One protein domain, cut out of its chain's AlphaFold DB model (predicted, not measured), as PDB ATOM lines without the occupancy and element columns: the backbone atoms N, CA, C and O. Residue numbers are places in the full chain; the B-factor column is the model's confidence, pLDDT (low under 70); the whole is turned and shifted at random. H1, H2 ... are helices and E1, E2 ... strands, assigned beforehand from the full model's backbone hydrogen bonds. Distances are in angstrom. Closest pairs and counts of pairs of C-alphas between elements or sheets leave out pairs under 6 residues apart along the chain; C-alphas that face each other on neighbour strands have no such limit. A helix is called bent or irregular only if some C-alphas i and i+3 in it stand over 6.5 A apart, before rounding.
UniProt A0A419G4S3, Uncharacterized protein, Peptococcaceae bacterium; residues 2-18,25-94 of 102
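Overview. This is residues 2 to 18 and 25 to 94 of the 102 residues of an uncharacterized protein of Peptococcaceae bacterium (UniProt A0A419G4S3). A single strongly twisted sheet of five strands is bent back on itself into a folded sheet, two leaves that face each other, E3 and E2 against E4 and E5, with the long, bent strand E1 as the hinge. H3 packs on this sheet, its Val 72 and Leu 73 close to E5, E4 and E1, while H1 and H2 make a small corner well away from H3. The sheet's order is E3, E2, E1, E4, E5, all antiparallel. The printed part has 87 residues with three named helices and five named strands, in the order H1, H2, E1, E2, E3, H3, E4, E5, and its class is mixed, helices and strands. It is compact, with a radius of gyration of the C-alphas of 12.1 A and spans of 31 by 30 by 22 A.

Arrangement. H1, residues 2 to 11, and H2, residues 13 to 17, touch only at the corner by their link, the closest C-alphas being those of Ser 9 and Leu 15, 4.7 A apart. E1, residues 27 to 39, bends by 104 degrees at residue 30. E2, residues 42 to 50, forms a hairpin with E1, with N 35 and O 46 at 3.0 A. E3, residues 53 to 60, forms a hairpin with E2, with N 47 and O 56 at 2.9 A. E1, E2 and E3 are a meander, each strand the antiparallel neighbour of the one before. H1 only grazes the sheet, with its residues 4 to 8. H2 is on the sheet; its closest C-alpha pair with E3 is Leu 15 and Thr 54, 7.1 A. H3, residues 62 to 74, is on the sheet at a height of 7.9 A; its closest C-alpha pair with E1 is Leu 73 and Ser 34, 5.8 A. It is irregular, with C-alphas 67 and 70 7.7 A apart. H3 is apart from H1 and H2. E4, residues 78 to 82, is the antiparallel neighbour of E1, with N 29 and O 80 at 2.9 A. The pairing is staggered: E1 pairs with E4 over residues 27 to 30 and with E2 over residues 31 to 39. E5, residues 88 to 93, forms a hairpin with E4, with N 81 and O 90 at 2.8 A. The closest C-alphas of the edge strands E3 and E5 are those of Leu 58 and Ile 88, 5.3 A. In H1 every O i to N i+4 pair is within hydrogen-bond range; H3 has 7 of 9, and H2 has 0 of 1 but 2 of 2 O i to N i+3 pairs.

Along the chain. H1 begins at C-alpha 2, (-41.347, 5.998, 41.979). From first to last C-alpha, H1 is 14.3 A long, E1 25.0 A, E2 25.8 A, E3 23.0 A and H3 18.1 A. E5 ends at C-alpha 93, (-33.007, 29.496, 53.598).

Size, cuts and confidence. The two C-alphas farthest apart, those of Lys 17 and Leu 63, are 32.7 A apart. Residues 19 to 24 are not printed, and C-alphas 18 and 25 stand 12.9 A apart across this cut, in the link from H2 to E1. The links printed whole are tight. The mean pLDDT of the printed part is 85.3, and residues 2 to 18 are under 70.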
ATOM      1  N   GLU A   2     -42.375   6.670  42.798       58.81
ATOM      2  CA  GLU A   2     -41.347   5.998  41.979       58.81
ATOM      3  C   GLU A   2     -41.406   6.407  40.500       58.81
ATOM      4  O   GLU A   2     -40.371   6.642  39.893       58.81
ATOM      5  N   GLU A   3     -42.606   6.580  39.938       64.00
ATOM      6  CA  GLU A   3     -42.770   7.035  38.552       64.00
ATOM      7  C   GLU A   3     -42.328   8.489  38.333       64.00
ATOM      8  O   GLU A   3     -41.591   8.759  37.391       64.00
ATOM      9  N   VAL A   4     -42.684   9.396  39.249       64.50
ATOM     10  CA  VAL A   4     -42.208  10.791  39.270       64.50
ATOM     11  C   VAL A   4     -40.682  10.811  39.322       64.50
ATOM     12  O   VAL A   4     -40.034  11.430  38.491       64.50
ATOM     13  N   ILE A   5     -40.088  10.060  40.252       63.91
ATOM     14  CA  ILE A   5     -38.634   9.951  40.421       63.91
ATOM     15  C   ILE A   5     -37.977   9.405  39.149       63.91
ATOM     16  O   ILE A   5     -36.963   9.939  38.704       63.91
ATOM     17  N   LYS A   6     -38.572   8.381  38.529       65.31
ATOM     18  CA  LYS A   6     -38.092   7.808  37.269       65.31
ATOM     19  C   LYS A   6     -38.135   8.839  36.136       65.31
ATOM     20  O   LYS A   6     -37.121   9.046  35.476       65.31
ATOM     21  N   ARG A   7     -39.248   9.555  35.967       66.75
ATOM     22  CA  ARG A   7     -39.394  10.616  34.953       66.75
ATOM     23  C   ARG A   7     -38.432  11.777  35.197       66.75
ATOM     24  O   ARG A   7     -37.775  12.236  34.267       66.75
ATOM     25  N   LEU A   8     -38.274  12.203  36.449       64.31
ATOM     26  CA  LEU A   8     -37.293  13.216  36.836       64.31
ATOM     27  C   LEU A   8     -35.865  12.753  36.509       64.31
ATOM     28  O   LEU A   8     -35.081  13.530  35.965       64.31
ATOM     29  N   SER A   9     -35.542  11.479  36.762       62.31
ATOM     30  CA  SER A   9     -34.237  10.899  36.421       62.31
ATOM     31  C   SER A   9     -33.958  10.859  34.918       62.31
ATOM     32  O   SER A   9     -32.810  11.010  34.503       62.31
ATOM     33  N   ASP A  10     -34.994  10.737  34.089       64.00
ATOM     34  CA  ASP A  10     -34.858  10.806  32.636       64.00
ATOM     35  C   ASP A  10     -34.648  12.243  32.136       64.00
ATOM     36  O   ASP A  10     -33.857  12.455  31.213       64.00
ATOM     37  N   LEU A  11     -35.296  13.225  32.772       58.88
ATOM     38  CA  LEU A  11     -35.259  14.642  32.388       58.88
ATOM     39  C   LEU A  11     -34.020  15.397  32.890       58.88
ATOM     40  O   LEU A  11     -33.637  16.409  32.304       58.88
ATOM     41  N   LEU A  12     -33.380  14.926  33.961       63.66
ATOM     42  CA  LEU A  12     -32.250  15.613  34.583       63.66
ATOM     43  C   LEU A  12     -31.033  14.684  34.614       63.66
ATOM     44  O   LEU A  12     -30.960  13.786  35.448       63.66
ATOM     45  N   PRO A  13     -30.016  14.912  33.763       57.72
ATOM     46  CA  PRO A  13     -28.817  14.075  33.715       57.72
ATOM     47  C   PRO A  13     -28.094  13.947  35.067       57.72
ATOM     48  O   PRO A  13     -27.477  12.920  35.337       57.72
ATOM     49  N   GLY A  14     -28.203  14.966  35.933       54.59
ATOM     50  CA  GLY A  14     -27.691  14.930  37.308       54.59
ATOM     51  C   GLY A  14     -28.431  13.936  38.209       54.59
ATOM     52  O   GLY A  14     -27.814  13.307  39.061       54.59
ATOM     53  N   LEU A  15     -29.724  13.694  37.963       56.12
ATOM     54  CA  LEU A  15     -30.498  12.682  38.683       56.12
ATOM     55  C   LEU A  15     -30.119  11.243  38.301       56.12
ATOM     56  O   LEU A  15     -30.286  10.340  39.110       56.12
ATOM     57  N   LYS A  16     -29.562  11.010  37.102       55.44
ATOM     58  CA  LYS A  16     -29.031   9.683  36.724       55.44
ATOM     59  C   LYS A  16     -27.791   9.297  37.532       55.44
ATOM     60  O   LYS A  16     -27.532   8.110  37.722       55.44
ATOM     61  N   LYS A  17     -27.012  10.294  37.970       53.69
ATOM     62  CA  LYS A  17     -25.818  10.114  38.810       53.69
ATOM     63  C   LYS A  17     -26.137  10.111  40.295       53.69
ATOM     64  O   LYS A  17     -25.512   9.341  41.023       53.69
ATOM     65  N   ALA A  18     -27.137  10.899  40.700       54.56
ATOM     66  CA  ALA A  18     -27.785  10.815  41.996       54.56
ATOM     67  C   ALA A  18     -28.398   9.424  42.159       54.56
ATOM     68  O   ALA A  18     -29.578   9.192  41.897       54.56
ATOM     69  N   GLU A  25     -31.853   6.185  52.365       79.38
ATOM     70  CA  GLU A  25     -31.428   6.687  53.664       79.38
ATOM     71  C   GLU A  25     -31.866   8.151  53.835       79.38
ATOM     72  O   GLU A  25     -31.795   8.946  52.887       79.38
ATOM     73  N   PRO A  26     -32.357   8.516  55.030       90.69
ATOM     74  CA  PRO A  26     -32.676   9.899  55.339       90.69
ATOM     75  C   PRO A  26     -31.375  10.703  55.418       90.69
ATOM     76  O   PRO A  26     -30.299  10.154  55.664       90.69
ATOM     77  N   GLY A  27     -31.461  12.014  55.244       93.06
ATOM     78  CA  GLY A  27     -30.269  12.851  55.268       93.06
ATOM     79  C   GLY A  27     -30.586  14.331  55.244       93.06
ATOM     80  O   GLY A  27     -31.749  14.731  55.252       93.06
ATOM     81  N   CYS A  28     -29.527  15.132  55.232       94.62
ATOM     82  CA  CYS A  28     -29.610  16.571  55.065       94.62
ATOM     83  C   CYS A  28     -28.458  17.075  54.195       94.62
ATOM     84  O   CYS A  28     -27.417  16.421  54.104       94.62
ATOM     85  N   GLY A  29     -28.629  18.243  53.584       93.75
ATOM     86  CA  GLY A  29     -27.582  18.863  52.782       93.75
ATOM     87  C   GLY A  29     -28.002  20.175  52.133       93.75
ATOM     88  O   GLY A  29     -29.154  20.610  52.221       93.75
ATOM     89  N   TRP A  30     -27.032  20.790  51.462       94.00
ATOM     90  CA  TRP A  30     -27.211  22.040  50.734       94.00
ATOM     91  C   TRP A  30     -27.761  21.801  49.330       94.00
ATOM     92  O   TRP A  30     -27.324  20.904  48.603       94.00
ATOM     93  N   VAL A  31     -28.724  22.634  48.952       93.06
ATOM     94  CA  VAL A  31     -29.343  22.618  47.631       93.06
ATOM     95  C   VAL A  31     -28.408  23.278  46.625       93.06
ATOM     96  O   VAL A  31     -27.973  24.409  46.803       93.06
ATOM     97  N   SER A  32     -28.142  22.567  45.536       91.50
ATOM     98  CA  SER A  32     -27.404  23.072  44.376       91.50
ATOM     99  C   SER A  32     -28.325  23.607  43.280       91.50
ATOM    100  O   SER A  32     -27.948  24.506  42.533       91.50
ATOM    101  N   LYS A  33     -29.528  23.031  43.157       89.81
ATOM    102  CA  LYS A  33     -30.560  23.430  42.194       89.81
ATOM    103  C   LYS A  33     -31.940  23.207  42.782       89.81
ATOM    104  O   LYS A  33     -32.168  22.197  43.446       89.81
ATOM    105  N   SER A  34     -32.849  24.113  42.463       91.88
ATOM    106  CA  SER A  34     -34.226  24.149  42.941       91.88
ATOM    107  C   SER A  34     -35.146  24.425  41.754       91.88
ATOM    108  O   SER A  34     -34.832  25.277  40.924       91.88
ATOM    109  N   PHE A  35     -36.232  23.667  41.618       91.38
ATOM    110  CA  PHE A  35     -37.225  23.869  40.559       91.38
ATOM    111  C   PHE A  35     -38.560  23.214  40.925       91.38
ATOM    112  O   PHE A  35     -38.654  22.419  41.862       91.38
ATOM    113  N   PHE A  36     -39.600  23.542  40.161       92.81
ATOM    114  CA  PHE A  36     -40.932  22.973  40.325       92.81
ATOM    115  C   PHE A  36     -41.277  22.014  39.194       92.81
ATOM    116  O   PHE A  36     -40.939  22.257  38.035       92.81
ATOM    117  N   VAL A  37     -41.993  20.947  39.534       89.44
ATOM    118  CA  VAL A  37     -42.548  19.991  38.573       89.44
ATOM    119  C   VAL A  37     -44.023  19.791  38.868       89.44
ATOM    120  O   VAL A  37     -44.396  19.492  40.000       89.44
ATOM    121  N   ALA A  38     -44.858  19.971  37.849       89.31
ATOM    122  CA  ALA A  38     -46.285  19.705  37.926       89.31
ATOM    123  C   ALA A  38     -46.592  18.340  37.299       89.31
ATOM    124  O   ALA A  38     -46.226  18.091  36.150       89.31
ATOM    125  N   GLU A  39     -47.264  17.467  38.045       83.44
ATOM    126  CA  GLU A  39     -47.665  16.132  37.595       83.44
ATOM    127  C   GLU A  39     -48.969  15.720  38.286       83.44
ATOM    128  O   GLU A  39     -49.115  15.909  39.492       83.44
ATOM    129  N   ASP A  40     -49.927  15.181  37.525       84.31
ATOM    130  CA  ASP A  40     -51.209  14.657  38.024       84.31
ATOM    131  C   ASP A  40     -51.921  15.575  39.042       84.31
ATOM    132  O   ASP A  40     -52.344  15.149  40.118       84.31
ATOM    133  N   ASN A  41     -52.053  16.863  38.697       87.88
ATOM    134  CA  ASN A  41     -52.664  17.924  39.520       87.88
ATOM    135  C   ASN A  41     -51.935  18.248  40.834       87.88
ATOM    136  O   ASN A  41     -52.482  18.941  41.695       87.88
ATOM    137  N   LYS A  42     -50.702  17.776  40.997       91.12
ATOM    138  CA  LYS A  42     -49.827  18.109  42.119       91.12
ATOM    139  C   LYS A  42     -48.645  18.915  41.616       91.12
ATOM    140  O   LYS A  42     -48.215  18.762  40.474       91.12
ATOM    141  N   ILE A  43     -48.110  19.763  42.485       93.00
ATOM    142  CA  ILE A  43     -46.873  20.489  42.224       93.00
ATOM    143  C   ILE A  43     -45.852  20.025  43.249       93.00
ATOM    144  O   ILE A  43     -46.138  19.947  44.443       93.00
ATOM    145  N   PHE A  44     -44.663  19.698  42.770       93.19
ATOM    146  CA  PHE A  44     -43.544  19.276  43.587       93.19
ATOM    147  C   PHE A  44     -42.445  20.316  43.493       93.19
ATOM    148  O   PHE A  44     -41.982  20.640  42.400       93.19
ATOM    149  N   TRP A  45     -42.008  20.812  44.642       95.62
ATOM    150  CA  TRP A  45     -40.704  21.433  44.760       95.62
ATOM    151  C   TRP A  45     -39.655  20.327  44.784       95.62
ATOM    152  O   TRP A  45     -39.713  19.446  45.640       95.62
ATOM    153  N   VAL A  46     -38.726  20.350  43.838       92.50
ATOM    154  CA  VAL A  46     -37.655  19.362  43.722       92.50
ATOM    155  C   VAL A  46     -36.321  20.074  43.879       92.50
ATOM    156  O   VAL A  46     -36.074  21.109  43.258       92.50
ATOM    157  N   VAL A  47     -35.452  19.491  44.699       92.50
ATOM    158  CA  VAL A  47     -34.103  20.001  44.939       92.50
ATOM    159  C   VAL A  47     -33.060  18.945  44.618       92.50
ATOM    160  O   VAL A  47     -33.255  17.762  44.903       92.50
ATOM    161  N   LEU A  48     -31.941  19.378  44.043       90.25
ATOM    162  CA  LEU A  48     -30.755  18.550  43.833       90.25
ATOM    163  C   LEU A  48     -29.676  18.945  44.829       90.25
ATOM    164  O   LEU A  48     -29.375  20.131  44.986       90.25
ATOM    165  N   LEU A  49     -29.056  17.952  45.444       89.00
ATOM    166  CA  LEU A  49     -27.950  18.107  46.379       89.00
ATOM    167  C   LEU A  49     -26.661  17.615  45.726       89.00
ATOM    168  O   LEU A  49     -26.692  16.660  44.952       89.00
ATOM    169  N   THR A  50     -25.541  18.277  46.013       80.81
ATOM    170  CA  THR A  50     -24.214  17.892  45.499       80.81
ATOM    171  C   THR A  50     -23.456  16.985  46.459       80.81
ATOM    172  O   THR A  50     -22.729  16.103  46.014       80.81
ATOM    173  N   GLU A  51     -23.635  17.171  47.767       81.06
ATOM    174  CA  GLU A  51     -22.926  16.426  48.809       81.06
ATOM    175  C   GLU A  51     -23.898  16.090  49.957       81.06
ATOM    176  O   GLU A  51     -24.088  16.908  50.860       81.06
ATOM    177  N   PRO A  52     -24.561  14.916  49.933       76.69
ATOM    178  CA  PRO A  52     -24.444  13.842  48.937       76.69
ATOM    179  C   PRO A  52     -25.104  14.183  47.587       76.69
ATOM    180  O   PRO A  52     -26.086  14.922  47.549       76.69
ATOM    181  N   GLU A  53     -24.607  13.597  46.488       81.62
ATOM    182  CA  GLU A  53     -25.228  13.702  45.156       81.62
ATOM    183  C   GLU A  53     -26.574  12.958  45.166       81.62
ATOM    184  O   GLU A  53     -26.642  11.739  44.985       81.62
ATOM    185  N   THR A  54     -27.652  13.675  45.470       85.69
ATOM    186  CA  THR A  54     -29.000  13.115  45.622       85.69
ATOM    187  C   THR A  54     -30.080  14.159  45.333       85.69
ATOM    188  O   THR A  54     -29.792  15.260  44.863       85.69
ATOM    189  N   PHE A  55     -31.341  13.818  45.587       88.00
ATOM    190  CA  PHE A  55     -32.457  14.751  45.502       88.00
ATOM    191  C   PHE A  55     -33.388  14.624  46.700       88.00
ATOM    192  O   PHE A  55     -33.398  13.614  47.406       88.00
ATOM    193  N   ALA A  56     -34.213  15.645  46.883       91.38
ATOM    194  CA  ALA A  56     -35.367  15.589  47.759       91.38
ATOM    195  C   ALA A  56     -36.537  16.336  47.113       91.38
ATOM    196  O   ALA A  56     -36.346  17.150  46.207       91.38
ATOM    197  N   LEU A  57     -37.757  16.039  47.552       93.00
ATOM    198  CA  LEU A  57     -38.958  16.684  47.037       93.00
ATOM    199  C   LEU A  57     -39.967  17.019  48.130       93.00
ATOM    200  O   LEU A  57     -40.097  16.304  49.122       93.00
ATOM    201  N   LEU A  58     -40.724  18.086  47.917       95.31
ATOM    202  CA  LEU A  58     -41.873  18.467  48.727       95.31
ATOM    203  C   LEU A  58     -43.081  18.624  47.809       95.31
ATOM    204  O   LEU A  58     -43.013  19.353  46.826       95.31
ATOM    205  N   GLU A  59     -44.191  17.960  48.123       95.44
ATOM    206  CA  GLU A  59     -45.475  18.301  47.504       95.44
ATOM    207  C   GLU A  59     -45.931  19.648  48.073       95.44
ATOM    208  O   GLU A  59     -46.037  19.798  49.292       95.44
ATOM    209  N   VAL A  60     -46.167  20.625  47.203       96.56
ATOM    210  CA  VAL A  60     -46.488  22.003  47.581       96.56
ATOM    211  C   VAL A  60     -47.873  22.388  47.080       96.56
ATOM    212  O   VAL A  60     -48.311  21.987  46.002       96.56
ATOM    213  N   SER A  61     -48.584  23.178  47.884       96.56
ATOM    214  CA  SER A  61     -49.875  23.740  47.499       96.56
ATOM    215  C   SER A  61     -49.694  25.049  46.716       96.56
ATOM    216  O   SER A  61     -48.648  25.693  46.831       96.56
ATOM    217  N   PRO A  62     -50.720  25.515  45.980       94.50
ATOM    218  CA  PRO A  62     -50.689  26.837  45.352       94.50
ATOM    219  C   PRO A  62     -50.407  27.974  46.345       94.50
ATOM    220  O   PRO A  62     -49.662  28.897  46.036       94.50
ATOM    221  N   LEU A  63     -50.946  27.874  47.567       96.44
ATOM    222  CA  LEU A  63     -50.694  28.850  48.626       96.44
ATOM    223  C   LEU A  63     -49.227  28.837  49.072       96.44
ATOM    224  O   LEU A  63     -48.636  29.887  49.287       96.44
ATOM    225  N   TRP A  64     -48.625  27.650  49.185       96.38
ATOM    226  CA  TRP A  64     -47.208  27.521  49.513       96.38
ATOM    227  C   TRP A  64     -46.332  28.182  48.442       96.38
ATOM    228  O   TRP A  64     -45.418  28.929  48.779       96.38
ATOM    229  N   LEU A  65     -46.649  27.967  47.158       95.31
ATOM    230  CA  LEU A  65     -45.934  28.606  46.050       95.31
ATOM    231  C   LEU A  65     -46.005  30.128  46.137       95.31
ATOM    232  O   LEU A  65     -44.987  30.789  45.979       95.31
ATOM    233  N   GLN A  66     -47.180  30.680  46.439       95.50
ATOM    234  CA  GLN A  66     -47.356  32.126  46.547       95.50
ATOM    235  C   GLN A  66     -46.441  32.761  47.605       95.50
ATOM    236  O   GLN A  66     -45.974  33.877  47.403       95.50
ATOM    237  N   TYR A  67     -46.183  32.068  48.716       93.88
ATOM    238  CA  TYR A  67     -45.346  32.602  49.795       93.88
ATOM    239  C   TYR A  67     -43.859  32.306  49.632       93.88
ATOM    240  O   TYR A  67     -43.034  33.101  50.075       93.88
ATOM    241  N   PHE A  68     -43.507  31.155  49.057       94.81
ATOM    242  CA  PHE A  68     -42.143  30.635  49.155       94.81
ATOM    243  C   PHE A  68     -41.465  30.382  47.813       94.81
ATOM    244  O   PHE A  68     -40.258  30.164  47.816       94.81
ATOM    245  N   ALA A  69     -42.178  30.406  46.679       93.81
ATOM    246  CA  ALA A  69     -41.581  30.048  45.390       93.81
ATOM    247  C   ALA A  69     -40.398  30.948  45.022       93.81
ATOM    248  O   ALA A  69     -39.342  30.432  44.678       93.81
ATOM    249  N   GLU A  70     -40.557  32.265  45.144       91.81
ATOM    250  CA  GLU A  70     -39.482  33.232  44.896       91.81
ATOM    251  C   GLU A  70     -38.292  32.964  45.825       91.81
ATOM    252  O   GLU A  70     -37.178  32.725  45.367       91.81
ATOM    253  N   LEU A  71     -38.555  32.832  47.130       90.88
ATOM    254  CA  LEU A  71     -37.533  32.567  48.140       90.88
ATOM    255  C   LEU A  71     -36.708  31.306  47.838       90.88
ATOM    256  O   LEU A  71     -35.483  31.335  47.929       90.88
ATOM    257  N   VAL A  72     -37.354  30.189  47.490       93.25
ATOM    258  CA  VAL A  72     -36.646  28.915  47.266       93.25
ATOM    259  C   VAL A  72     -36.023  28.786  45.878       93.25
ATOM    260  O   VAL A  72     -35.264  27.844  45.643       93.25
ATOM    261  N   LEU A  73     -36.366  29.668  44.941       91.00
ATOM    262  CA  LEU A  73     -35.738  29.714  43.621       91.00
ATOM    263  C   LEU A  73     -34.554  30.682  43.595       91.00
ATOM    264  O   LEU A  73     -33.573  30.405  42.906       91.00
ATOM    265  N   GLU A  74     -34.629  31.782  44.343       88.62
ATOM    266  CA  GLU A  74     -33.622  32.847  44.317       88.62
ATOM    267  C   GLU A  74     -32.582  32.741  45.435       88.62
ATOM    268  O   GLU A  74     -31.477  33.264  45.292       88.62
ATOM    269  N   SER A  75     -32.892  32.055  46.542       87.75
ATOM    270  CA  SER A  75     -31.946  31.941  47.653       87.75
ATOM    271  C   SER A  75     -30.700  31.136  47.248       87.75
ATOM    272  O   SER A  75     -30.819  29.971  46.856       87.75
ATOM    273  N   PRO A  76     -29.485  31.701  47.407       84.94
ATOM    274  CA  PRO A  76     -28.238  31.010  47.070       84.94
ATOM    275  C   PRO A  76     -27.894  29.888  48.062       84.94
ATOM    276  O   PRO A  76     -27.047  29.041  47.777       84.94
ATOM    277  N   HIS A  77     -28.527  29.881  49.239       90.00
ATOM    278  CA  HIS A  77     -28.186  28.993  50.345       90.00
ATOM    279  C   HIS A  77     -29.443  28.414  50.987       90.00
ATOM    280  O   HIS A  77     -29.987  28.955  51.952       90.00
ATOM    281  N   ILE A  78     -29.870  27.265  50.466       94.81
ATOM    282  CA  ILE A  78     -30.983  26.490  51.011       94.81
ATOM    283  C   ILE A  78     -30.433  25.194  51.589       94.81
ATOM    284  O   ILE A  78     -29.723  24.452  50.908       94.81
ATOM    285  N   PHE A  79     -30.784  24.910  52.837       94.94
ATOM    286  CA  PHE A  79     -30.497  23.641  53.491       94.94
ATOM    287  C   PHE A  79     -31.789  22.847  53.638       94.94
ATOM    288  O   PHE A  79     -32.811  23.392  54.059       94.94
ATOM    289  N   VAL A  80     -31.750  21.559  53.309       96.50
ATOM    290  CA  VAL A  80     -32.908  20.664  53.410       96.50
ATOM    291  C   VAL A  80     -32.550  19.395  54.169       96.50
ATOM    292  O   VAL A  80     -31.416  18.926  54.104       96.50
ATOM    293  N   CYS A  81     -33.539  18.809  54.835       96.38
ATOM    294  CA  CYS A  81     -33.494  17.444  55.346       96.38
ATOM    295  C   CYS A  81     -34.639  16.626  54.758       96.38
ATOM    296  O   CYS A  81     -35.756  17.131  54.598       96.38
ATOM    297  N   TRP A  82     -34.384  15.349  54.487       95.00
ATOM    298  CA  TRP A  82     -35.346  14.420  53.908       95.00
ATOM    299  C   TRP A  82     -35.425  13.102  54.673       95.00
ATOM    300  O   TRP A  82     -34.494  12.686  55.362       95.00
ATOM    301  N   ASN A  83     -36.566  12.434  54.532       93.12
ATOM    302  CA  ASN A  83     -36.789  11.099  55.076       93.12
ATOM    303  C   ASN A  83     -36.419   9.991  54.071       93.12
ATOM    304  O   ASN A  83     -36.036  10.254  52.935       93.12
ATOM    305  N   ASN A  84     -36.638   8.735  54.458       89.00
ATOM    306  CA  ASN A  84     -36.372   7.550  53.633       89.00
ATOM    307  C   ASN A  84     -37.193   7.488  52.329       89.00
ATOM    308  O   ASN A  84     -37.027   6.563  51.551       89.00
ATOM    309  N   LEU A  85     -38.122   8.410  52.073       86.94
ATOM    310  CA  LEU A  85     -38.846   8.514  50.801       86.94
ATOM    311  C   LEU A  85     -38.363   9.706  49.967       86.94
ATOM    312  O   LEU A  85     -39.056  10.119  49.040       86.94
ATOM    313  N   HIS A  86     -37.218  10.294  50.329       87.69
ATOM    314  CA  HIS A  86     -36.704  11.543  49.766       87.69
ATOM    315  C   HIS A  86     -37.700  12.709  49.878       87.69
ATOM    316  O   HIS A  86     -37.595  13.697  49.154       87.69
ATOM    317  N   LYS A  87     -38.665  12.628  50.806       93.00
ATOM    318  CA  LYS A  87     -39.554  13.752  51.094       93.00
ATOM    319  C   LYS A  87     -38.844  14.731  52.004       93.00
ATOM    320  O   LYS A  87     -38.366  14.323  53.063       93.00
ATOM    321  N   ILE A  88     -38.831  16.000  51.620       96.38
ATOM    322  CA  ILE A  88     -38.346  17.094  52.456       96.38
ATOM    323  C   ILE A  88     -39.234  17.161  53.701       96.38
ATOM    324  O   ILE A  88     -40.455  17.283  53.603       96.38
ATOM    325  N   VAL A  89     -38.611  17.052  54.871       97.19
ATOM    326  CA  VAL A  89     -39.269  17.164  56.186       97.19
ATOM    327  C   VAL A  89     -38.890  18.453  56.907       97.19
ATOM    328  O   VAL A  89     -39.596  18.880  57.814       97.19
ATOM    329  N   PHE A  90     -37.793  19.083  56.493       97.31
ATOM    330  CA  PHE A  90     -37.327  20.361  57.007       97.31
ATOM    331  C   PHE A  90     -36.556  21.090  55.911       97.31
ATOM    332  O   PHE A  90     -35.822  20.463  55.145       97.31
ATOM    333  N   TRP A  91     -36.711  22.406  55.850       96.38
ATOM    334  CA  TRP A  91     -35.919  23.266  54.988       96.38
ATOM    335  C   TRP A  91     -35.756  24.637  55.635       96.38
ATOM    336  O   TRP A  91     -36.608  25.079  56.406       96.38
ATOM    337  N   VAL A  92     -34.649  25.295  55.320       94.62
ATOM    338  CA  VAL A  92     -34.362  26.660  55.747       94.62
ATOM    339  C   VAL A  92     -33.540  27.350  54.671       94.62
ATOM    340  O   VAL A  92     -32.704  26.728  54.014       94.62
ATOM    341  N   THR A  93     -33.782  28.639  54.490       91.50
ATOM    342  CA  THR A  93     -33.007  29.496  53.598       91.50
ATOM    343  C   THR A  93     -32.207  30.467  54.443       91.50
ATOM    344  O   THR A  93     -32.745  31.036  55.397       91.50
ATOM    345  N   ALA A  94     -30.940  30.686  54.105       82.38
ATOM    346  CA  ALA A  94     -30.224  31.808  54.688       82.38
ATOM    347  C   ALA A  94     -30.918  33.099  54.235       82.38
ATOM    348  O   ALA A  94     -31.085  33.335  53.039       82.38
TER     349      ALA A  94